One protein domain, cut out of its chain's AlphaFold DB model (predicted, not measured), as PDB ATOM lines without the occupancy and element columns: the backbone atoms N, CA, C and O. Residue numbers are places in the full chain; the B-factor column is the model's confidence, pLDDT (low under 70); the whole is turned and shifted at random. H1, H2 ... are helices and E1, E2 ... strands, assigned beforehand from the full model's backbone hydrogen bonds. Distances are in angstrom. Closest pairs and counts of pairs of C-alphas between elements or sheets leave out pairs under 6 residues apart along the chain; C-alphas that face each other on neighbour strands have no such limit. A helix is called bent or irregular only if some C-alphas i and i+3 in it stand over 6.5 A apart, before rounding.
ATOM      1  N   TYR A 248     -13.005  11.300 -32.408       80.06
ATOM      2  CA  TYR A 248     -12.598  11.746 -33.739       80.06
ATOM      3  C   TYR A 248     -11.754  10.678 -34.434       80.06
ATOM      4  O   TYR A 248     -10.873  10.081 -33.815       80.06
ATOM      5  N   TYR A 249     -11.953  10.494 -35.742       79.75
ATOM      6  CA  TYR A 249     -11.084   9.613 -36.527       79.75
ATOM      7  C   TYR A 249      -9.615  10.070 -36.484       79.75
ATOM      8  O   TYR A 249      -8.716   9.236 -36.426       79.75
ATOM      9  N   SER A 250      -9.356  11.381 -36.402       75.94
ATOM     10  CA  SER A 250      -8.001  11.936 -36.262       75.94
ATOM     11  C   SER A 250      -7.249  11.364 -35.068       75.94
ATOM     12  O   SER A 250      -6.045  11.138 -35.153       75.94
ATOM     13  N   ASN A 251      -7.963  11.103 -33.969       77.00
ATOM     14  CA  ASN A 251      -7.386  10.534 -32.758       77.00
ATOM     15  C   ASN A 251      -7.005   9.073 -32.996       77.00
ATOM     16  O   ASN A 251      -5.916   8.648 -32.624       77.00
ATOM     17  N   ALA A 252      -7.854   8.329 -33.710       80.06
ATOM     18  CA  ALA A 252      -7.537   6.969 -34.117       80.06
ATOM     19  C   ALA A 252      -6.296   6.919 -35.020       80.06
ATOM     20  O   ALA A 252      -5.539   5.967 -34.914       80.06
ATOM     21  N   VAL A 253      -6.062   7.915 -35.885       78.75
ATOM     22  CA  VAL A 253      -4.893   7.960 -36.786       78.75
ATOM     23  C   VAL A 253      -3.573   8.166 -36.033       78.75
ATOM     24  O   VAL A 253      -2.573   7.572 -36.425       78.75
ATOM     25  N   ILE A 254      -3.560   8.972 -34.965       77.69
ATOM     26  CA  ILE A 254      -2.337   9.261 -34.188       77.69
ATOM     27  C   ILE A 254      -2.012   8.206 -33.123       77.69
ATOM     28  O   ILE A 254      -0.872   8.140 -32.668       77.69
ATOM     29  N   MET A 255      -2.994   7.399 -32.715       83.44
ATOM     30  CA  MET A 255      -2.781   6.294 -31.780       83.44
ATOM     31  C   MET A 255      -1.897   5.210 -32.401       83.44
ATOM     32  O   MET A 255      -2.026   4.885 -33.591       83.44
ATOM     33  N   ASP A 256      -1.050   4.597 -31.571       88.62
ATOM     34  CA  ASP A 256      -0.403   3.341 -31.947       88.62
ATOM     35  C   ASP A 256      -1.447   2.218 -32.134       88.62
ATOM     36  O   ASP A 256      -2.612   2.346 -31.736       88.62
ATOM     37  N   ASP A 257      -1.060   1.118 -32.781       90.62
ATOM     38  CA  ASP A 257      -1.988   0.028 -33.109       90.62
ATOM     39  C   ASP A 257      -2.678  -0.566 -31.869       90.62
ATOM     40  O   ASP A 257      -3.880  -0.855 -31.902       90.62
ATOM     41  N   LYS A 258      -1.947  -0.694 -30.754       93.31
ATOM     42  CA  LYS A 258      -2.463  -1.239 -29.494       93.31
ATOM     43  C   LYS A 258      -3.462  -0.286 -28.852       93.31
ATOM     44  O   LYS A 258      -4.556  -0.703 -28.477       93.31
ATOM     45  N   GLN A 259      -3.098   0.986 -28.729       91.12
ATOM     46  CA  GLN A 259      -3.940   2.051 -28.196       91.12
ATOM     47  C   GLN A 259      -5.233   2.158 -28.993       91.12
ATOM     48  O   GLN A 259      -6.308   2.168 -28.400       91.12
ATOM     49  N   ARG A 260      -5.142   2.162 -30.327       89.00
ATOM     50  CA  ARG A 260      -6.298   2.213 -31.226       89.00
ATOM     51  C   ARG A 260      -7.222   1.011 -31.028       89.00
ATOM     52  O   ARG A 260      -8.434   1.188 -30.934       89.00
ATOM     53  N   MET A 261      -6.666  -0.198 -30.927       93.12
ATOM     54  CA  MET A 261      -7.450  -1.415 -30.704       93.12
ATOM     55  C   MET A 261      -8.163  -1.389 -29.343       93.12
ATOM     56  O   MET A 261      -9.375  -1.600 -29.284       93.12
ATOM     57  N   LEU A 262      -7.435  -1.057 -28.269       93.00
ATOM     58  CA  LEU A 262      -7.985  -0.917 -26.915       93.00
ATOM     59  C   LEU A 262      -9.051   0.169 -26.834       93.00
ATOM     60  O   LEU A 262     -10.066   0.005 -26.160       93.00
ATOM     61  N   TRP A 263      -8.831   1.278 -27.527       90.19
ATOM     62  CA  TRP A 263      -9.788   2.363 -27.617       90.19
ATOM     63  C   TRP A 263     -11.065   1.925 -28.339       90.19
ATOM     64  O   TRP A 263     -12.154   2.220 -27.856       90.19
ATOM     65  N   ASN A 264     -10.970   1.146 -29.420       91.56
ATOM     66  CA  ASN A 264     -12.144   0.657 -30.149       91.56
ATOM     67  C   ASN A 264     -12.990  -0.348 -29.356       91.56
ATOM     68  O   ASN A 264     -14.208  -0.362 -29.521       91.56
ATOM     69  N   ILE A 265     -12.377  -1.148 -28.476       93.56
ATOM     70  CA  ILE A 265     -13.100  -2.078 -27.591       93.56
ATOM     71  C   ILE A 265     -13.459  -1.476 -26.225       93.56
ATOM     72  O   ILE A 265     -14.097  -2.137 -25.412       93.56
ATOM     73  N   ASN A 266     -13.071  -0.232 -25.942       89.81
ATOM     74  CA  ASN A 266     -13.447   0.428 -24.695       89.81
ATOM     75  C   ASN A 266     -14.980   0.611 -24.660       89.81
ATOM     76  O   ASN A 266     -15.554   1.240 -25.555       89.81
ATOM     77  N   GLY A 267     -15.628   0.025 -23.650       87.00
ATOM     78  CA  GLY A 267     -17.086  -0.042 -23.506       87.00
ATOM     79  C   GLY A 267     -17.667  -1.461 -23.516       87.00
ATOM     80  O   GLY A 267     -18.852  -1.614 -23.225       87.00
ATOM     81  N   ILE A 268     -16.864  -2.488 -23.817       93.81
ATOM     82  CA  ILE A 268     -17.253  -3.886 -23.563       93.81
ATOM     83  C   ILE A 268     -17.205  -4.208 -22.059       93.81
ATOM     84  O   ILE A 268     -16.733  -3.409 -21.250       93.81
ATOM     85  N   GLU A 269     -17.689  -5.392 -21.683       95.00
ATOM     86  CA  GLU A 269     -17.666  -5.887 -20.303       95.00
ATOM     87  C   GLU A 269     -16.252  -5.843 -19.693       95.00
ATOM     88  O   GLU A 269     -15.273  -6.205 -20.346       95.00
ATOM     89  N   GLN A 270     -16.146  -5.407 -18.433       92.81
ATOM     90  CA  GLN A 270     -14.866  -5.111 -17.777       92.81
ATOM     91  C   GLN A 270     -13.904  -6.307 -17.766       92.81
ATOM     92  O   GLN A 270     -12.713  -6.132 -18.028       92.81
ATOM     93  N   ASP A 271     -14.415  -7.514 -17.526       94.69
ATOM     94  CA  ASP A 271     -13.602  -8.734 -17.501       94.69
ATOM     95  C   ASP A 271     -13.078  -9.088 -18.902       94.69
ATOM     96  O   ASP A 271     -11.903  -9.417 -19.073       94.69
ATOM     97  N   GLN A 272     -13.915  -8.941 -19.936       93.56
ATOM     98  CA  GLN A 272     -13.504  -9.151 -21.329       93.56
ATOM     99  C   GLN A 272     -12.470  -8.112 -21.768       93.56
ATOM    100  O   GLN A 272     -11.480  -8.451 -22.417       93.56
ATOM    101  N   TYR A 273     -12.669  -6.849 -21.383       94.38
ATOM    102  CA  TYR A 273     -11.725  -5.770 -21.651       94.38
ATOM    103  C   TYR A 273     -10.358  -6.042 -21.018       94.38
ATOM    104  O   TYR A 273      -9.341  -5.923 -21.700       94.38
ATOM    105  N   ALA A 274     -10.325  -6.454 -19.746       95.06
ATOM    106  CA  ALA A 274      -9.087  -6.791 -19.047       95.06
ATOM    107  C   ALA A 274      -8.344  -7.959 -19.722       95.06
ATOM    108  O   ALA A 274      -7.120  -7.909 -19.871       95.06
ATOM    109  N   ASN A 275      -9.074  -8.972 -20.200       94.88
ATOM    110  CA  ASN A 275      -8.489 -10.088 -20.947       94.88
ATOM    111  C   ASN A 275      -7.848  -9.620 -22.258       94.88
ATOM    112  O   ASN A 275      -6.664  -9.877 -22.484       94.88
ATOM    113  N   PHE A 276      -8.573  -8.852 -23.078       95.56
ATOM    114  CA  PHE A 276      -8.003  -8.295 -24.304       95.56
ATOM    115  C   PHE A 276      -6.835  -7.355 -24.021       95.56
ATOM    116  O   PHE A 276      -5.871  -7.348 -24.774       95.56
ATOM    117  N   GLN A 277      -6.871  -6.580 -22.938       95.50
ATOM    118  CA  GLN A 277      -5.758  -5.715 -22.565       95.50
ATOM    119  C   GLN A 277      -4.468  -6.499 -22.312       95.50
ATOM    120  O   GLN A 277      -3.398  -6.076 -22.763       95.50
ATOM    121  N   ASN A 278      -4.577  -7.640 -21.631       95.50
ATOM    122  CA  ASN A 278      -3.452  -8.532 -21.390       95.50
ATOM    123  C   ASN A 278      -2.974  -9.189 -22.689       95.50
ATOM    124  O   ASN A 278      -1.781  -9.128 -22.986       95.50
ATOM    125  N   GLU A 279      -3.876  -9.740 -23.504       96.00
ATOM    126  CA  GLU A 279      -3.503 -10.372 -24.777       96.00
ATOM    127  C   GLU A 279      -2.865  -9.372 -25.751       96.00
ATOM    128  O   GLU A 279      -1.750  -9.595 -26.215       96.00
ATOM    129  N   LEU A 280      -3.482  -8.202 -25.950       96.06
ATOM    130  CA  LEU A 280      -2.975  -7.128 -26.813       96.06
ATOM    131  C   LEU A 280      -1.635  -6.548 -26.342       96.06
ATOM    132  O   LEU A 280      -0.970  -5.840 -27.096       96.06
ATOM    133  N   SER A 281      -1.226  -6.796 -25.094       95.06
ATOM    134  CA  SER A 281       0.114  -6.435 -24.621       95.06
ATOM    135  C   SER A 281       1.214  -7.362 -25.139       95.06
ATOM    136  O   SER A 281       2.367  -6.940 -25.199       95.06
ATOM    137  N   LEU A 282       0.843  -8.583 -25.532       95.00
ATOM    138  CA  LEU A 282       1.720  -9.623 -26.066       95.00
ATOM    139  C   LEU A 282       1.516  -9.842 -27.576       95.00
ATOM    140  O   LEU A 282       2.337 -10.496 -28.217       95.00
ATOM    141  N   SER A 283       0.433  -9.303 -28.144       95.94
ATOM    142  CA  SER A 283       0.086  -9.422 -29.558       95.94
ATOM    143  C   SER A 283       1.072  -8.729 -30.492       95.94
ATOM    144  O   SER A 283       1.619  -7.664 -30.200       95.94
ATOM    145  N   THR A 284       1.202  -9.297 -31.691       95.25
ATOM    146  CA  THR A 284       1.789  -8.598 -32.836       95.25
ATOM    147  C   THR A 284       0.691  -7.878 -33.605       95.25
ATOM    148  O   THR A 284      -0.379  -8.444 -33.845       95.25
ATOM    149  N   PHE A 285       0.960  -6.635 -33.998       94.81
ATOM    150  CA  PHE A 285       0.030  -5.812 -34.761       94.81
ATOM    151  C   PHE A 285       0.428  -5.766 -36.231       94.81
ATOM    152  O   PHE A 285       1.604  -5.816 -36.591       94.81
ATOM    153  N   SER A 286      -0.570  -5.695 -37.099       93.75
ATOM    154  CA  SER A 286      -0.396  -5.538 -38.537       93.75
ATOM    155  C   SER A 286      -1.405  -4.513 -39.039       93.75
ATOM    156  O   SER A 286      -2.589  -4.584 -38.713       93.75
ATOM    157  N   TYR A 287      -0.936  -3.543 -39.819       90.31
ATOM    158  CA  TYR A 287      -1.734  -2.403 -40.261       90.31
ATOM    159  C   TYR A 287      -1.863  -2.379 -41.782       90.31
ATOM    160  O   TYR A 287      -0.864  -2.346 -42.502       90.31
ATOM    161  N   PHE A 288      -3.100  -2.330 -42.267       88.81
ATOM    162  CA  PHE A 288      -3.422  -2.085 -43.665       88.81
ATOM    163  C   PHE A 288      -4.144  -0.747 -43.807       88.81
ATOM    164  O   PHE A 288      -5.050  -0.425 -43.044       88.81
ATOM    165  N   SER A 289      -3.809   0.011 -44.847       84.69
ATOM    166  CA  SER A 289      -4.592   1.169 -45.265       84.69
ATOM    167  C   SER A 289      -4.665   1.204 -46.785       84.69
ATOM    168  O   SER A 289      -3.610   1.105 -47.409       84.69
ATOM    169  N   PRO A 290      -5.843   1.425 -47.400       76.56
ATOM    170  CA  PRO A 290      -5.973   1.654 -48.842       76.56
ATOM    171  C   PRO A 290      -5.080   2.756 -49.419       76.56
ATOM    172  O   PRO A 290      -4.850   2.799 -50.622       76.56
ATOM    173  N   ILE A 291      -4.586   3.663 -48.572       68.94
ATOM    174  CA  ILE A 291      -3.612   4.694 -48.947       68.94
ATOM    175  C   ILE A 291      -2.283   4.057 -49.346       68.94
ATOM    176  O   ILE A 291      -1.681   4.447 -50.342       68.94
ATOM    177  N   ASN A 292      -1.845   3.094 -48.535       68.44
ATOM    178  CA  ASN A 292      -0.565   2.405 -48.655       68.44
ATOM    179  C   ASN A 292      -0.704   1.093 -49.439       68.44
ATOM    180  O   ASN A 292       0.288   0.555 -49.921       68.44
ATOM    181  N   GLY A 293      -1.926   0.565 -49.538       69.69
ATOM    182  CA  GLY A 293      -2.260  -0.604 -50.329       69.69
ATOM    183  C   GLY A 293      -2.205  -0.290 -51.818       69.69
ATOM    184  O   GLY A 293      -2.661   0.760 -52.276       69.69
ATOM    185  N   GLU A 294      -1.674  -1.229 -52.591       79.94
ATOM    186  CA  GLU A 294      -1.713  -1.152 -54.044       79.94
ATOM    187  C   GLU A 294      -3.133  -1.508 -54.507       79.94
ATOM    188  O   GLU A 294      -3.508  -2.678 -54.611       79.94
ATOM    189  N   ALA A 295      -3.959  -0.477 -54.707       82.81
ATOM    190  CA  ALA A 295      -5.266  -0.631 -55.337       82.81
ATOM    191  C   ALA A 295      -5.081  -1.228 -56.733       82.81
ATOM    192  O   ALA A 295      -4.233  -0.755 -57.502       82.81
ATOM    193  N   LEU A 296      -5.888  -2.231 -57.068       84.50
ATOM    194  CA  LEU A 296      -5.802  -2.849 -58.379       84.50
ATOM    195  C   LEU A 296      -6.178  -1.821 -59.461       84.50
ATOM    196  O   LEU A 296      -7.139  -1.055 -59.296       84.50
ATOM    197  N   PRO A 297      -5.420  -1.744 -60.570       81.81
ATOM    198  CA  PRO A 297      -5.789  -0.883 -61.681       81.81
ATOM    199  C   PRO A 297      -7.111  -1.354 -62.295       81.81
ATOM    200  O   PRO A 297      -7.573  -2.475 -62.081       81.81
ATOM    201  N   THR A 401      -4.121  -5.517 -53.610       90.31
ATOM    202  CA  THR A 401      -3.188  -6.626 -53.376       90.31
ATOM    203  C   THR A 401      -3.361  -7.195 -51.954       90.31
ATOM    204  O   THR A 401      -3.609  -6.412 -51.030       90.31
ATOM    205  N   PRO A 402      -3.202  -8.515 -51.738       92.50
ATOM    206  CA  PRO A 402      -3.346  -9.159 -50.449       92.50
ATOM    207  C   PRO A 402      -2.420  -8.526 -49.423       92.50
ATOM    208  O   PRO A 402      -1.260  -8.211 -49.691       92.50
ATOM    209  N   PHE A 403      -2.950  -8.357 -48.225       92.31
ATOM    210  CA  PHE A 403      -2.199  -7.860 -47.098       92.31
ATOM    211  C   PHE A 403      -1.537  -9.025 -46.367       92.31
ATOM    212  O   PHE A 403      -2.220  -9.943 -45.917       92.31
ATOM    213  N   VAL A 404      -0.213  -8.991 -46.236       92.94
ATOM    214  CA  VAL A 404       0.563 -10.057 -45.592       92.94
ATOM    215  C   VAL A 404       0.895  -9.650 -44.157       92.94
ATOM    216  O   VAL A 404       1.728  -8.773 -43.941       92.94
ATOM    217  N   GLY A 405       0.254 -10.300 -43.186       91.62
ATOM    218  CA  GLY A 405       0.559 -10.166 -41.762       91.62
ATOM    219  C   GLY A 405       1.706 -11.079 -41.313       91.62
ATOM    220  O   GLY A 405       2.420 -11.690 -42.127       91.62
ATOM    221  N   SER A 406       1.890 -11.201 -39.994       90.50
ATOM    222  CA  SER A 406       2.924 -12.075 -39.422       90.50
ATOM    223  C   SER A 406       2.614 -13.543 -39.708       90.50
ATOM    224  O   SER A 406       3.431 -14.200 -40.361       90.50
ATOM    225  N   ASN A 407       1.415 -14.009 -39.334       91.75
ATOM    226  CA  ASN A 407       0.980 -15.402 -39.485       91.75
ATOM    227  C   ASN A 407      -0.230 -15.607 -40.416       91.75
ATOM    228  O   ASN A 407      -0.590 -16.746 -40.722       91.75
ATOM    229  N   PHE A 408      -0.811 -14.529 -40.947       94.25
ATOM    230  CA  PHE A 408      -1.966 -14.579 -41.848       94.25
ATOM    231  C   PHE A 408      -1.757 -13.757 -43.130       94.25
ATOM    232  O   PHE A 408      -0.838 -12.942 -43.236       94.25
ATOM    233  N   VAL A 409      -2.639 -13.962 -44.106       95.06
ATOM    234  CA  VAL A 409      -2.813 -13.114 -45.290       95.06
ATOM    235  C   VAL A 409      -4.286 -12.736 -45.400       95.06
ATOM    236  O   VAL A 409      -5.148 -13.598 -45.267       95.06
ATOM    237  N   ALA A 410      -4.585 -11.460 -45.631       94.81
ATOM    238  CA  ALA A 410      -5.941 -10.969 -45.843       94.81
ATOM    239  C   ALA A 410      -6.142 -10.544 -47.302       94.81
ATOM    240  O   ALA A 410      -5.382  -9.733 -47.833       94.81
ATOM    241  N   VAL A 411      -7.184 -11.064 -47.945       94.31
ATOM    242  CA  VAL A 411      -7.623 -10.663 -49.284       94.31
ATOM    243  C   VAL A 411      -8.861  -9.788 -49.138       94.31
ATOM    244  O   VAL A 411      -9.849 -10.188 -48.519       94.31
ATOM    245  N   LEU A 412      -8.792  -8.579 -49.691       93.06
ATOM    246  CA  LEU A 412      -9.846  -7.580 -49.589       93.06
ATOM    247  C   LEU A 412     -10.717  -7.631 -50.844       93.06
ATOM    248  O   LEU A 412     -10.275  -7.254 -51.936       93.06
ATOM    249  N   LEU A 413     -11.946  -8.108 -50.666       92.81
ATOM    250  CA  LEU A 413     -12.963  -8.177 -51.707       92.81
ATOM    251  C   LEU A 413     -13.921  -6.982 -51.598       92.81
ATOM    252  O   LEU A 413     -13.900  -6.233 -50.622       92.81
ATOM    253  N   THR A 414     -14.791  -6.810 -52.594       90.62
ATOM    254  CA  THR A 414     -15.767  -5.705 -52.671       90.62
ATOM    255  C   THR A 414     -16.560  -5.475 -51.379       90.62
ATOM    256  O   THR A 414     -16.803  -4.326 -51.003       90.62
ATOM    257  N   ASN A 415     -16.998  -6.559 -50.733       90.38
ATOM    258  CA  ASN A 415     -17.941  -6.557 -49.613       90.38
ATOM    259  C   ASN A 415     -17.527  -7.475 -48.451       90.38
ATOM    260  O   ASN A 415     -18.327  -7.702 -47.549       90.38
ATOM    261  N   GLU A 416     -16.310  -8.013 -48.452       93.06
ATOM    262  CA  GLU A 416     -15.812  -8.850 -47.360       93.06
ATOM    263  C   GLU A 416     -14.284  -8.886 -47.327       93.06
ATOM    264  O   GLU A 416     -13.607  -8.562 -48.306       93.06
ATOM    265  N   ILE A 417     -13.739  -9.302 -46.188       94.25
ATOM    266  CA  ILE A 417     -12.315  -9.588 -46.020       94.25
ATOM    267  C   ILE A 417     -12.181 -11.075 -45.730       94.25
ATOM    268  O   ILE A 417     -12.731 -11.573 -44.748       94.25
ATOM    269  N   GLN A 418     -11.425 -11.773 -46.567       94.81
ATOM    270  CA  GLN A 418     -11.110 -13.180 -46.363       94.81
ATOM    271  C   GLN A 418      -9.704 -13.311 -45.788       94.81
ATOM    272  O   GLN A 418      -8.753 -12.741 -46.324       94.81
ATOM    273  N   MET A 419      -9.566 -14.054 -44.695       95.06
ATOM    274  CA  MET A 419      -8.285 -14.319 -44.046       95.06
ATOM    275  C   MET A 419      -7.827 -15.744 -44.304       95.06
ATOM    276  O   MET A 419      -8.623 -16.677 -44.273       95.06
ATOM    277  N   PHE A 420      -6.524 -15.912 -44.484       94.81
ATOM    278  CA  PHE A 420      -5.879 -17.185 -44.766       94.81
ATOM    279  C   PHE A 420      -4.659 -17.356 -43.875       94.81
ATOM    280  O   PHE A 420      -3.952 -16.388 -43.590       94.81
ATOM    281  N   MET A 421      -4.353 -18.594 -43.494       93.75
ATOM    282  CA  MET A 421      -3.071 -18.904 -42.869       93.75
ATOM    283  C   MET A 421      -1.934 -18.672 -43.863       93.75
ATOM    284  O   MET A 421      -1.995 -19.106 -45.016       93.75
ATOM    285  N   LYS A 422      -0.866 -18.009 -43.420       94.25
ATOM    286  CA  LYS A 422       0.237 -17.596 -44.297       94.25
ATOM    287  C   LYS A 422       0.934 -18.769 -44.986       94.25
ATOM    288  O   LYS A 422       1.244 -18.691 -46.171       94.25
ATOM    289  N   ASN A 423       1.136 -19.871 -44.266       94.00
ATOM    290  CA  ASN A 423       1.723 -21.095 -44.814       94.00
ATOM    291  C   ASN A 423       0.872 -21.709 -45.940       94.00
ATOM    292  O   ASN A 423       1.433 -22.166 -46.927       94.00
ATOM    293  N   GLN A 424      -0.458 -21.675 -45.827       92.69
ATOM    294  CA  GLN A 424      -1.382 -22.142 -46.867       92.69
ATOM    295  C   GLN A 424      -1.460 -21.156 -48.037       92.69
ATOM    296  O   GLN A 424      -1.552 -21.550 -49.201       92.69
ATOM    297  N   PHE A 425      -1.404 -19.852 -47.747       94.31
ATOM    298  CA  PHE A 425      -1.445 -18.822 -48.780       94.31
ATOM    299  C   PHE A 425      -0.274 -18.960 -49.759       94.31
ATOM    300  O   PHE A 425      -0.482 -18.972 -50.974       94.31
ATOM    301  N   PHE A 426       0.932 -19.163 -49.226       92.88
ATOM    302  CA  PHE A 426       2.165 -19.295 -50.003       92.88
ATOM    303  C   PHE A 426       2.517 -20.734 -50.418       92.88
ATOM    304  O   PHE A 426       3.535 -20.923 -51.072       92.88
ATOM    305  N   SER A 427       1.722 -21.751 -50.060       92.12
ATOM    306  CA  SER A 427       1.976 -23.129 -50.507       92.12
ATOM    307  C   SER A 427       1.504 -23.347 -51.943       92.12
ATOM    308  O   SER A 427       0.330 -23.119 -52.232       92.12
ATOM    309  N   ASP A 428       2.360 -23.849 -52.820       87.19
ATOM    310  CA  ASP A 428       2.021 -24.046 -54.233       87.19
ATOM    311  C   ASP A 428       0.890 -25.073 -54.443       87.19
ATOM    312  O   ASP A 428       0.738 -26.023 -53.674       87.19
ATOM    313  N   GLY A 429       0.068 -24.864 -55.479       83.50
ATOM    314  CA  GLY A 429      -0.949 -25.825 -55.941       83.50
ATOM    315  C   GLY A 429      -2.171 -26.031 -55.030       83.50
ATOM    316  O   GLY A 429      -3.023 -26.868 -55.323       83.50
ATOM    317  N   VAL A 430      -2.292 -25.288 -53.924       89.94
ATOM    318  CA  VAL A 430      -3.420 -25.423 -52.984       89.94
ATOM    319  C   VAL A 430      -4.467 -24.339 -53.223       89.94
ATOM    320  O   VAL A 430      -4.182 -23.153 -53.031       89.94
ATOM    321  N   VAL A 431      -5.697 -24.755 -53.553       93.62
ATOM    322  CA  VAL A 431      -6.880 -23.878 -53.551       93.62
ATOM    323  C   VAL A 431      -7.155 -23.425 -52.121       93.62
ATOM    324  O   VAL A 431      -7.348 -24.242 -51.216       93.62
ATOM    325  N   LEU A 432      -7.167 -22.114 -51.918       94.06
ATOM    326  CA  LEU A 432      -7.302 -21.509 -50.607       94.06
ATOM    327  C   LEU A 432      -8.715 -21.685 -50.062       94.06
ATOM    328  O   LEU A 432      -9.709 -21.489 -50.761       94.06
ATOM    329  N   LYS A 433      -8.787 -21.999 -48.771       92.50
ATOM    330  CA  LYS A 433     -10.015 -21.920 -47.985       92.50
ATOM    331  C   LYS A 433      -9.828 -20.836 -46.931       92.50
ATOM    332  O   LYS A 433      -8.821 -20.887 -46.221       92.50
ATOM    333  N   PRO A 434     -10.740 -19.857 -46.837       93.06
ATOM    334  CA  PRO A 434     -10.618 -18.818 -45.832       93.06
ATOM    335  C   PRO A 434     -10.714 -19.445 -44.441       93.06
ATOM    336  O   PRO A 434     -11.593 -20.260 -44.172       93.06
ATOM    337  N   THR A 435      -9.792 -19.068 -43.562       93.31
ATOM    338  CA  THR A 435      -9.846 -19.383 -42.129       93.31
ATOM    339  C   THR A 435     -10.937 -18.564 -41.446       93.31
ATOM    340  O   THR A 435     -11.572 -19.042 -40.515       93.31
ATOM    341  N   ALA A 436     -11.169 -17.343 -41.934       93.81
ATOM    342  CA  ALA A 436     -12.249 -16.474 -41.497       93.81
ATOM    343  C   ALA A 436     -12.712 -15.582 -42.655       93.81
ATOM    344  O   ALA A 436     -11.896 -15.146 -43.471       93.81
ATOM    345  N   THR A 437     -14.008 -15.274 -42.684       94.12
ATOM    346  CA  THR A 437     -14.605 -14.320 -43.626       94.12
ATOM    347  C   THR A 437     -15.337 -13.249 -42.836       94.12
ATOM    348  O   THR A 437     -16.251 -13.543 -42.071       94.12
ATOM    349  N   ILE A 438     -14.921 -11.999 -43.009       94.50
ATOM    350  CA  ILE A 438     -15.459 -10.850 -42.282       94.50
ATOM    351  C   ILE A 438     -16.359 -10.077 -43.242       94.50
ATOM    352  O   ILE A 438     -15.843  -9.490 -44.200       94.50
ATOM    353  N   PRO A 439     -17.681 -10.054 -43.019       92.38
ATOM    354  CA  PRO A 439     -18.582  -9.308 -43.881       92.38
ATOM    355  C   PRO A 439     -18.354  -7.803 -43.712       92.38
ATOM    356  O   PRO A 439     -18.277  -7.290 -42.594       92.38
ATOM    357  N   LEU A 440     -18.293  -7.078 -44.827       90.38
ATOM    358  CA  LEU A 440     -18.326  -5.623 -44.846       90.38
ATOM    359  C   LEU A 440     -19.729  -5.167 -45.240       90.38
ATOM    360  O   LEU A 440     -20.177  -5.342 -46.370       90.38
ATOM    361  N   ASN A 441     -20.410  -4.488 -44.320       87.50
ATOM    362  CA  ASN A 441     -21.732  -3.898 -44.579       87.50
ATOM    363  C   ASN A 441     -21.670  -2.644 -45.475       87.50
ATOM    364  O   ASN A 441     -22.682  -1.990 -45.717       87.50
ATOM    365  N   THR A 442     -20.473  -2.280 -45.936       86.75
ATOM    366  CA  THR A 442     -20.197  -1.120 -46.786       86.75
ATOM    367  C   THR A 442     -19.178  -1.518 -47.850       86.75
ATOM    368  O   THR A 442     -18.396  -2.438 -47.607       86.75
ATOM    369  N   PRO A 443     -19.156  -0.852 -49.016       85.62
ATOM    370  CA  PRO A 443     -18.167  -1.168 -50.034       85.62
ATOM    371  C   PRO A 443     -16.746  -0.869 -49.530       85.62
ATOM    372  O   PRO A 443     -16.531   0.082 -48.771       85.62
ATOM    373  N   ILE A 444     -15.772  -1.672 -49.961       86.62
ATOM    374  CA  ILE A 444     -14.381  -1.592 -49.486       86.62
ATOM    375  C   ILE A 444     -13.710  -0.229 -49.734       86.62
ATOM    376  O   ILE A 444     -12.799   0.154 -49.007       86.62
ATOM    377  N   ASP A 445     -14.183   0.554 -50.707       80.19
ATOM    378  CA  ASP A 445     -13.697   1.915 -50.981       80.19
ATOM    379  C   ASP A 445     -13.954   2.908 -49.824       80.19
ATOM    380  O   ASP A 445     -13.312   3.961 -49.728       80.19
ATOM    381  N   THR A 446     -14.864   2.561 -48.909       85.50
ATOM    382  CA  THR A 446     -15.137   3.312 -47.679       85.50
ATOM    383  C   THR A 446     -14.225   2.921 -46.518       85.50
ATOM    384  O   THR A 446     -14.140   3.661 -45.536       85.50
ATOM    385  N   VAL A 447     -13.492   1.809 -46.608       88.69
ATOM    386  CA  VAL A 447     -12.523   1.418 -45.576       88.69
ATOM    387  C   VAL A 447     -11.334   2.381 -45.604       88.69
ATOM    388  O   VAL A 447     -10.858   2.785 -46.665       88.69
ATOM    389  N   LYS A 448     -10.850   2.793 -44.429       87.19
ATOM    390  CA  LYS A 448      -9.710   3.721 -44.288       87.19
ATOM    391  C   LYS A 448      -8.464   3.068 -43.766       87.19
ATOM    392  O   LYS A 448      -7.360   3.357 -44.231       87.19
ATOM    393  N   ASN A 449      -8.643   2.190 -42.800       90.50
ATOM    394  CA  ASN A 449      -7.593   1.315 -42.348       90.50
ATOM    395  C   ASN A 449      -8.195   0.094 -41.665       90.50
ATOM    396  O   ASN A 449      -9.355   0.099 -41.244       90.50
ATOM    397  N   ILE A 450      -7.378  -0.944 -41.597       93.50
ATOM    398  CA  ILE A 450      -7.658  -2.183 -40.902       93.50
ATOM    399  C   ILE A 450      -6.450  -2.452 -40.017       93.50
ATOM    400  O   ILE A 450      -5.321  -2.520 -40.500       93.50
ATOM    401  N   THR A 451      -6.686  -2.572 -38.719       95.25
ATOM    402  CA  THR A 451      -5.675  -3.002 -37.756       95.25
ATOM    403  C   THR A 451      -5.986  -4.438 -37.371       95.25
ATOM    404  O   THR A 451      -7.105  -4.737 -36.961       95.25
ATOM    405  N   PHE A 452      -5.003  -5.315 -37.492       95.94
ATOM    406  CA  PHE A 452      -5.069  -6.702 -37.058       95.94
ATOM    407  C   PHE A 452      -4.179  -6.866 -35.829       95.94
ATOM    408  O   PHE A 452      -3.050  -6.377 -35.822       95.94
ATOM    409  N   ALA A 453      -4.671  -7.558 -34.812       96.88
ATOM    410  CA  ALA A 453      -3.890  -8.005 -33.670       96.88
ATOM    411  C   ALA A 453      -3.998  -9.524 -33.555       96.88
ATOM    412  O   ALA A 453      -5.104 -10.069 -33.529       96.88
ATOM    413  N   GLU A 454      -2.856 -10.201 -33.501       94.50
ATOM    414  CA  GLU A 454      -2.808 -11.652 -33.315       94.50
ATOM    415  C   GLU A 454      -3.057 -11.990 -31.840       94.50
ATOM    416  O   GLU A 454      -2.314 -11.551 -30.958       94.50
ATOM    417  N   LEU A 455      -4.126 -12.737 -31.575       94.12
ATOM    418  CA  LEU A 455      -4.496 -13.247 -30.256       94.12
ATOM    419  C   LEU A 455      -4.037 -14.701 -30.108       94.12
ATOM    420  O   LEU A 455      -3.634 -15.342 -31.081       94.12
ATOM    421  N   PHE A 456      -4.129 -15.250 -28.896       91.94
ATOM    422  CA  PHE A 456      -3.781 -16.656 -28.667       91.94
ATOM    423  C   PHE A 456      -4.715 -17.615 -29.424       91.94
ATOM    424  O   PHE A 456      -4.265 -18.622 -29.967       91.94
ATOM    425  N   ASP A 457      -6.008 -17.287 -29.488       91.19
ATOM    426  CA  ASP A 457      -7.058 -18.123 -30.081       91.19
ATOM    427  C   ASP A 457      -7.593 -17.595 -31.425       91.19
ATOM    428  O   ASP A 457      -8.582 -18.114 -31.945       91.19
ATOM    429  N   GLY A 458      -6.958 -16.580 -32.018       93.50
ATOM    430  CA  GLY A 458      -7.426 -15.995 -33.273       93.50
ATOM    431  C   GLY A 458      -6.840 -14.628 -33.582       93.50
ATOM    432  O   GLY A 458      -5.672 -14.351 -33.326       93.50
ATOM    433  N   HIS A 459      -7.676 -13.755 -34.140       95.81
ATOM    434  CA  HIS A 459      -7.335 -12.373 -34.453       95.81
ATOM    435  C   HIS A 459      -8.404 -11.414 -33.941       95.81
ATOM    436  O   HIS A 459      -9.604 -11.685 -34.046       95.81
ATOM    437  N   LEU A 460      -7.965 -10.256 -33.458       96.44
ATOM    438  CA  LEU A 460      -8.815  -9.090 -33.268       96.44
ATOM    439  C   LEU A 460      -8.597  -8.127 -34.432       96.44
ATOM    440  O   LEU A 460      -7.462  -7.799 -34.776       96.44
ATOM    441  N   ILE A 461      -9.680  -7.692 -35.060       96.56
ATOM    442  CA  ILE A 461      -9.633  -6.992 -36.341       96.56
ATOM    443  C   ILE A 461     -10.486  -5.755 -36.219       96.56
ATOM    444  O   ILE A 461     -11.707  -5.843 -36.124       96.56
ATOM    445  N   SER A 462      -9.841  -4.601 -36.222       95.75
ATOM    446  CA  SER A 462     -10.518  -3.320 -36.169       95.75
ATOM    447  C   SER A 462     -10.500  -2.666 -37.539       95.75
ATOM    448  O   SER A 462      -9.439  -2.437 -38.117       95.75
ATOM    449  N   ILE A 463     -11.687  -2.375 -38.060       94.88
ATOM    450  CA  ILE A 463     -11.911  -1.789 -39.376       94.88
ATOM    451  C   ILE A 463     -12.479  -0.396 -39.165       94.88
ATOM    452  O   ILE A 463     -13.583  -0.237 -38.645       94.88
ATOM    453  N   ASN A 464     -11.739   0.613 -39.610       92.25
ATOM    454  CA  ASN A 464     -12.208   1.989 -39.606       92.25
ATOM    455  C   ASN A 464     -12.862   2.292 -40.954       92.25
ATOM    456  O   ASN A 464     -12.205   2.264 -41.999       92.25
ATOM    457  N   ILE A 465     -14.158   2.581 -40.917       90.50
ATOM    458  CA  ILE A 465     -15.018   2.791 -42.076       90.50
ATOM    459  C   ILE A 465     -15.449   4.253 -42.121       90.50
ATOM    460  O   ILE A 465     -15.791   4.862 -41.108       90.50
ATOM    461  N   GLY A 466     -15.502   4.806 -43.325       84.94
ATOM    462  CA  GLY A 466     -16.473   5.832 -43.647       84.94
ATOM    463  C   GLY A 466     -16.127   6.638 -44.884       84.94
ATOM    464  O   GLY A 466     -15.233   6.326 -45.671       84.94
ATOM    465  N   THR A 467     -16.910   7.681 -45.114       72.06
ATOM    466  CA  THR A 467     -16.890   8.353 -46.407       72.06
ATOM    467  C   THR A 467     -15.875   9.494 -46.430       72.06
ATOM    468  O   THR A 467     -15.988  10.470 -45.695       72.06
ATOM    469  N   THR A 468     -14.897   9.413 -47.339       62.84
ATOM    470  CA  THR A 468     -14.083  10.575 -47.771       62.84
ATOM    471  C   THR A 468     -14.546  11.086 -49.131       62.84
ATOM    472  O   THR A 468     -13.772  11.722 -49.845       62.84
ATOM    473  N   LYS A 469     -15.809  10.806 -49.514       52.28
ATOM    474  CA  LYS A 469     -16.371  10.989 -50.873       52.28
ATOM    475  C   LYS A 469     -16.033  12.342 -51.522       52.28
ATOM    476  O   LYS A 469     -16.019  12.463 -52.745       52.28
ATOM    477  N   TYR A 470     -15.710  13.354 -50.725       51.47
ATOM    478  CA  TYR A 470     -15.513  14.720 -51.171       51.47
ATOM    479  C   TYR A 470     -14.067  15.087 -51.566       51.47
ATOM    480  O   TYR A 470     -13.908  15.910 -52.463       51.47
ATOM    481  N   ASN A 471     -13.009  14.420 -51.085       46.25
ATOM    482  CA  ASN A 471     -11.622  14.735 -51.483       46.25
ATOM    483  C   ASN A 471     -10.813  13.447 -51.735       46.25
ATOM    484  O   ASN A 471     -10.719  12.581 -50.881       46.25
ATOM    485  N   THR A 472     -10.244  13.291 -52.933       43.22
ATOM    486  CA  THR A 472      -9.384  12.140 -53.297       43.22
ATOM    487  C   THR A 472      -7.893  12.459 -53.182       43.22
ATOM    488  O   THR A 472      -7.091  11.543 -53.047       43.22
ATOM    489  N   TYR A 473      -7.536  13.746 -53.056       45.38
ATOM    490  CA  TYR A 473      -6.272  14.172 -52.429       45.38
ATOM    491  C   TYR A 473      -6.170  13.726 -50.960       45.38
ATOM    492  O   TYR A 473      -5.110  13.763 -50.352       45.38
ATOM    493  N   ASP A 474      -7.291  13.260 -50.419       49.06
ATOM    494  CA  ASP A 474      -7.545  12.942 -49.025       49.06
ATOM    495  C   ASP A 474      -7.496  11.451 -48.755       49.06
ATOM    496  O   ASP A 474      -8.247  10.914 -47.941       49.06
ATOM    497  N   ARG A 475      -6.597  10.752 -49.451       45.44
ATOM    498  CA  ARG A 475      -6.275   9.397 -49.025       45.44
ATOM    499  C   ARG A 475      -5.849   9.439 -47.549       45.44
ATOM    500  O   ARG A 475      -6.323   8.604 -46.798       45.44
ATOM    501  N   GLY A 476      -5.148  10.487 -47.100       45.62
ATOM    502  CA  GLY A 476      -4.715  10.662 -45.709       45.62
ATOM    503  C   GLY A 476      -5.383  11.754 -44.858       45.62
ATOM    504  O   GLY A 476      -4.733  12.159 -43.892       45.62
ATOM    505  N   SER A 477      -6.597  12.273 -45.133       51.75
ATOM    506  CA  SER A 477      -7.197  13.169 -44.120       51.75
ATOM    507  C   SER A 477      -7.431  12.426 -42.826       51.75
ATOM    508  O   SER A 477      -7.972  11.321 -42.774       51.75
ATOM    509  N   ALA A 478      -7.122  13.134 -41.752       53.34
ATOM    510  CA  ALA A 478      -7.437  12.756 -40.393       53.34
ATOM    511  C   ALA A 478      -8.949  12.780 -40.088       53.34
ATOM    512  O   ALA A 478      -9.303  12.775 -38.916       53.34
ATOM    513  N   ASP A 479      -9.863  12.842 -41.069       62.91
ATOM    514  CA  ASP A 479     -11.284  12.908 -40.736       62.91
ATOM    515  C   ASP A 479     -12.260  12.323 -41.752       62.91
ATOM    516  O   ASP A 479     -12.083  12.398 -42.965       62.91
ATOM    517  N   ILE A 480     -13.326  11.746 -41.208       69.31
ATOM    518  CA  ILE A 480     -14.322  10.975 -41.934       69.31
ATOM    519  C   ILE A 480     -15.697  11.522 -41.571       69.31
ATOM    520  O   ILE A 480     -16.015  11.690 -40.394       69.31
ATOM    521  N   LYS A 481     -16.546  11.738 -42.580       71.56
ATOM    522  CA  LYS A 481     -17.960  12.025 -42.340       71.56
ATOM    523  C   LYS A 481     -18.745  10.723 -42.182       71.56
ATOM    524  O   LYS A 481     -18.583   9.809 -43.000       71.56
ATOM    525  N   ASP A 482     -19.582  10.672 -41.145       77.94
ATOM    526  CA  ASP A 482     -20.397   9.507 -40.770       77.94
ATOM    527  C   ASP A 482     -19.553   8.229 -40.609       77.94
ATOM    528  O   ASP A 482     -19.964   7.127 -40.974       77.94
ATOM    529  N   GLY A 483     -18.318   8.394 -40.126       87.31
ATOM    530  CA  GLY A 483     -17.388   7.292 -39.934       87.31
ATOM    531  C   GLY A 483     -17.691   6.492 -38.676       87.31
ATOM    532  O   GLY A 483     -18.297   6.994 -37.732       87.31
ATOM    533  N   TYR A 484     -17.243   5.247 -38.644       91.69
ATOM    534  CA  TYR A 484     -17.293   4.397 -37.463       91.69
ATOM    535  C   TYR A 484     -16.179   3.348 -37.519       91.69
ATOM    536  O   TYR A 484     -15.688   2.994 -38.589       91.69
ATOM    537  N   SER A 485     -15.770   2.856 -36.356       93.00
ATOM    538  CA  SER A 485     -14.928   1.675 -36.216       93.00
ATOM    539  C   SER A 485     -15.794   0.474 -35.885       93.00
ATOM    540  O   SER A 485     -16.726   0.591 -35.087       93.00
ATOM    541  N   VAL A 486     -15.474  -0.680 -36.456       95.12
ATOM    542  CA  VAL A 486     -16.012  -1.969 -36.017       95.12
ATOM    543  C   VAL A 486     -14.862  -2.895 -35.691       95.12
ATOM    544  O   VAL A 486     -13.911  -3.000 -36.463       95.12
ATOM    545  N   THR A 487     -14.966  -3.584 -34.560       96.44
ATOM    546  CA  THR A 487     -13.993  -4.585 -34.138       96.44
ATOM    547  C   THR A 487     -14.625  -5.967 -34.164       96.44
ATOM    548  O   THR A 487     -15.654  -6.194 -33.525       96.44
ATOM    549  N   TYR A 488     -13.982  -6.892 -34.864       96.75
ATOM    550  CA  TYR A 488     -14.352  -8.299 -34.955       96.75
ATOM    551  C   TYR A 488     -13.314  -9.169 -34.249       96.75
ATOM    552  O   TYR A 488     -12.118  -8.895 -34.339       96.75
ATOM    553  N   LYS A 489     -13.763 -10.239 -33.591       96.00
ATOM    554  CA  LYS A 489     -12.916 -11.363 -33.187       96.00
ATOM    555  C   LYS A 489     -13.139 -12.498 -34.181       96.00
ATOM    556  O   LYS A 489     -14.269 -12.944 -34.366       96.00
ATOM    557  N   ALA A 490     -12.063 -12.943 -34.813       94.81
ATOM    558  CA  ALA A 490     -12.042 -14.091 -35.708       94.81
ATOM    559  C   ALA A 490     -11.208 -15.194 -35.051       94.81
ATOM    560  O   ALA A 490      -9.977 -15.128 -35.075       94.81
ATOM    561  N   ALA A 491     -11.863 -16.161 -34.408       90.88
ATOM    562  CA  ALA A 491     -11.166 -17.285 -33.787       90.88
ATOM    563  C   ALA A 491     -10.673 -18.277 -34.851       90.88
ATOM    564  O   ALA A 491     -11.290 -18.424 -35.907       90.88
ATOM    565  N   TYR A 492      -9.580 -18.986 -34.571       81.00
ATOM    566  CA  TYR A 492      -9.194 -20.139 -35.377       81.00
ATOM    567  C   TYR A 492     -10.273 -21.217 -35.180       81.00
ATOM    568  O   TYR A 492     -10.380 -21.756 -34.089       81.00
ATOM    569  N   GLU A 493     -11.082 -21.505 -36.207       77.25
ATOM    570  CA  GLU A 493     -12.148 -22.537 -36.218       77.25
ATOM    571  C   GLU A 493     -13.539 -22.140 -35.680       77.25
ATOM    572  O   GLU A 493     -14.429 -22.990 -35.655       77.25
ATOM    573  N   ALA A 494     -13.780 -20.877 -35.312       76.06
ATOM    574  CA  ALA A 494     -15.124 -20.415 -34.943       76.06
ATOM    575  C   ALA A 494     -15.615 -19.263 -35.827       76.06
ATOM    576  O   ALA A 494     -14.849 -18.647 -36.569       76.06
ATOM    577  N   ASP A 495     -16.910 -18.969 -35.723       87.06
ATOM    578  CA  ASP A 495     -17.531 -17.865 -36.448       87.06
ATOM    579  C   ASP A 495     -16.912 -16.512 -36.061       87.06
ATOM    580  O   ASP A 495     -16.467 -16.287 -34.931       87.06
ATOM    581  N   VAL A 496     -16.908 -15.582 -37.017       94.31
ATOM    582  CA  VAL A 496     -16.482 -14.198 -36.791       94.31
ATOM    583  C   VAL A 496     -17.563 -13.467 -35.998       94.31
ATOM    584  O   VAL A 496     -18.701 -13.347 -36.451       94.31
ATOM    585  N   ILE A 497     -17.202 -12.927 -34.833       95.25
ATOM    586  CA  ILE A 497     -18.133 -12.214 -33.950       95.25
ATOM    587  C   ILE A 497     -17.744 -10.741 -33.887       95.25
ATOM    588  O   ILE A 497     -16.586 -10.393 -33.658       95.25
ATOM    589  N   GLN A 498     -18.721  -9.853 -34.061       95.56
ATOM    590  CA  GLN A 498     -18.526  -8.428 -33.820       95.56
ATOM    591  C   GLN A 498     -18.466  -8.163 -32.308       95.56
ATOM    592  O   GLN A 498     -19.437  -8.403 -31.596       95.56
ATOM    593  N   ILE A 499     -17.336  -7.644 -31.831       95.94
ATOM    594  CA  ILE A 499     -17.076  -7.365 -30.411       95.94
ATOM    595  C   ILE A 499     -17.524  -5.957 -30.032       95.94
ATOM    596  O   ILE A 499     -18.139  -5.749 -28.991       95.94
ATOM    597  N   ALA A 500     -17.207  -4.977 -30.876       95.38
ATOM    598  CA  ALA A 500     -17.486  -3.578 -30.595       95.38
ATOM    599  C   ALA A 500     -17.771  -2.807 -31.884       95.38
ATOM    600  O   ALA A 500     -17.310  -3.168 -32.967       95.38
ATOM    601  N   SER A 501     -18.531  -1.725 -31.756       93.94
ATOM    602  CA  SER A 501     -18.683  -0.713 -32.797       93.94
ATOM    603  C   SER A 501     -18.694   0.660 -32.146       93.94
ATOM    604  O   SER A 501     -19.312   0.853 -31.096       93.94
ATOM    605  N   ARG A 502     -17.989   1.608 -32.754       90.62
ATOM    606  CA  ARG A 502     -17.802   2.955 -32.222       90.62
ATOM    607  C   ARG A 502     -18.008   3.983 -33.328       90.62
ATOM    608  O   ARG A 502     -17.218   4.003 -34.269       90.62
ATOM    609  N   PRO A 503     -19.009   4.871 -33.229       91.56
ATOM    610  CA  PRO A 503     -19.157   5.951 -34.192       91.56
ATOM    611  C   PRO A 503     -18.043   6.982 -34.013       91.56
ATOM    612  O   PRO A 503     -17.699   7.354 -32.887       91.56
ATOM    613  N   PHE A 504     -17.521   7.487 -35.127       86.81
ATOM    614  CA  PHE A 504     -16.649   8.647 -35.127       86.81
ATOM    615  C   PHE A 504     -17.471   9.932 -35.125       86.81
ATOM    616  O   PHE A 504     -18.415  10.110 -35.892       86.81
ATOM    617  N   LYS A 505     -17.075  10.867 -34.268       83.44
ATOM    618  CA  LYS A 505     -17.431  12.272 -34.411       83.44
ATOM    619  C   LYS A 505     -16.653  12.832 -35.598       83.44
ATOM    620  O   LYS A 505     -15.483  12.512 -35.791       83.44
TER     621      LYS A 505
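Overview. This is residues 248 to 297 and 401 to 505 of the 610 residues of an uncharacterized protein of Thalassotalea sp. PP2-459 (UniProt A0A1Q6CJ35). A twisted sheet of five strands, E1 E5 E6 E7 E8, has H2 crossing one face, with H3 folding back beside H2, and a smaller sheet, E2 E3 E4, partly face to face with it on its other side. The short H1 grazes the large sheet, H4 sits at one end of the small sheet, and H5 lies in the turn between the long strands E6 and E7. The printed part has 155 residues, with five named helices and eight named strands that follow along the chain as H1 H2 H3 E1 E2 E3 H4 E4 E5 E6 H5 E7 E8, and its class is mixed, helices and strands. Both sheets are antiparallel, ordered E1 - E5 - E6 - E7 - E8 and E2 - E3 - E4. The whole is compact, with a radius of gyration of the C-alphas of 15.2 A, and only just flat, with spans of 45 by 43 by 24 A.

Arrangement. H1, residues 249 to 254, and H2, residues 257 to 265, are close but not clearly touching, with the closest C-alphas, those of Ala 252 and Arg 260, 5.7 A apart. H2 touches H3, residues 270 to 282, at a shallow tilt of 13 degrees, opposite ways; this helical hairpin comes closest at the C-alphas of Lys 258 and Leu 280, 6.5 A. The large sheet holds E1, residues 285 to 288, E5, 447 to 454, E6, 458 to 467, E7, 481 to 491, and E8, 496 to 503. H2 and H3 on one face of it make two layers, helices over a sheet. H2 has a height over the sheet of 8.0 A and runs across the strands, at 82 degrees to E7 on the local plane; its closest approach to E8 is between the C-alphas of Ile 265 and Ala 500, 5.5 A. H1 only grazes this sheet, with residues 249 to 253. N 286 of E1 and O 452 of E5 are 2.9 A apart, within hydrogen-bond range. The same holds for N 451 and O 462 in the hairpin E5 and E6, 2.8 A, for N 463 and O 486 between E6 and E7, 2.8 A, and for N 485 and O 502 in the hairpin E7 and E8, 2.8 A. E8 bends by 54 degrees at residue 499. The small sheet holds E2, residues 408 to 412, E3, 416 to 421, and E4, 436 to 439. N 409 and O 420 in the hairpin E2 and E3 are 2.8 A apart, and N 417 and O 438 between E3 and E4 2.9 A. The two sheets form a sandwich, two sheets face to face, 10.0 A centre to centre where they face each other. The closest C-alphas of E4 and E7 are those of Ala 436 and Ala 490, 6.3 A. H4, residues 422 to 425, only grazes the small sheet. H5, residues 473 to 476, is on neither sheet and is irregular, C-alphas 473 and 476 being 7.7 A apart. Every O i to N i+4 pair is within hydrogen-bond range in H1 and H2, and 8 of 9 in H3; H4 and H5 are too short for such a pair.

Along the chain. H1 begins at C-alpha 249, (-11.084, 9.613, -36.527). H2 is 12.6 A long and H3 19.1 A, from first to last C-alpha. E5 measures 20.4 A, E6 29.2 A, E7 31.3 A and E8 20.5 A. E8 ends at C-alpha 503, (-19.157, 5.951, -34.192).

Size, cuts and confidence. The C-alphas farthest apart, those of Gly 429 and Lys 505, are 46.8 A apart. Residues 298 to 400 are not printed, and C-alphas 297 and 401 are 10.4 A apart across this cut. Of the links that are printed whole, none is long. Mean pLDDT of the printed part is 86.9, with residues 291 to 293 and 468 to 480 under 70.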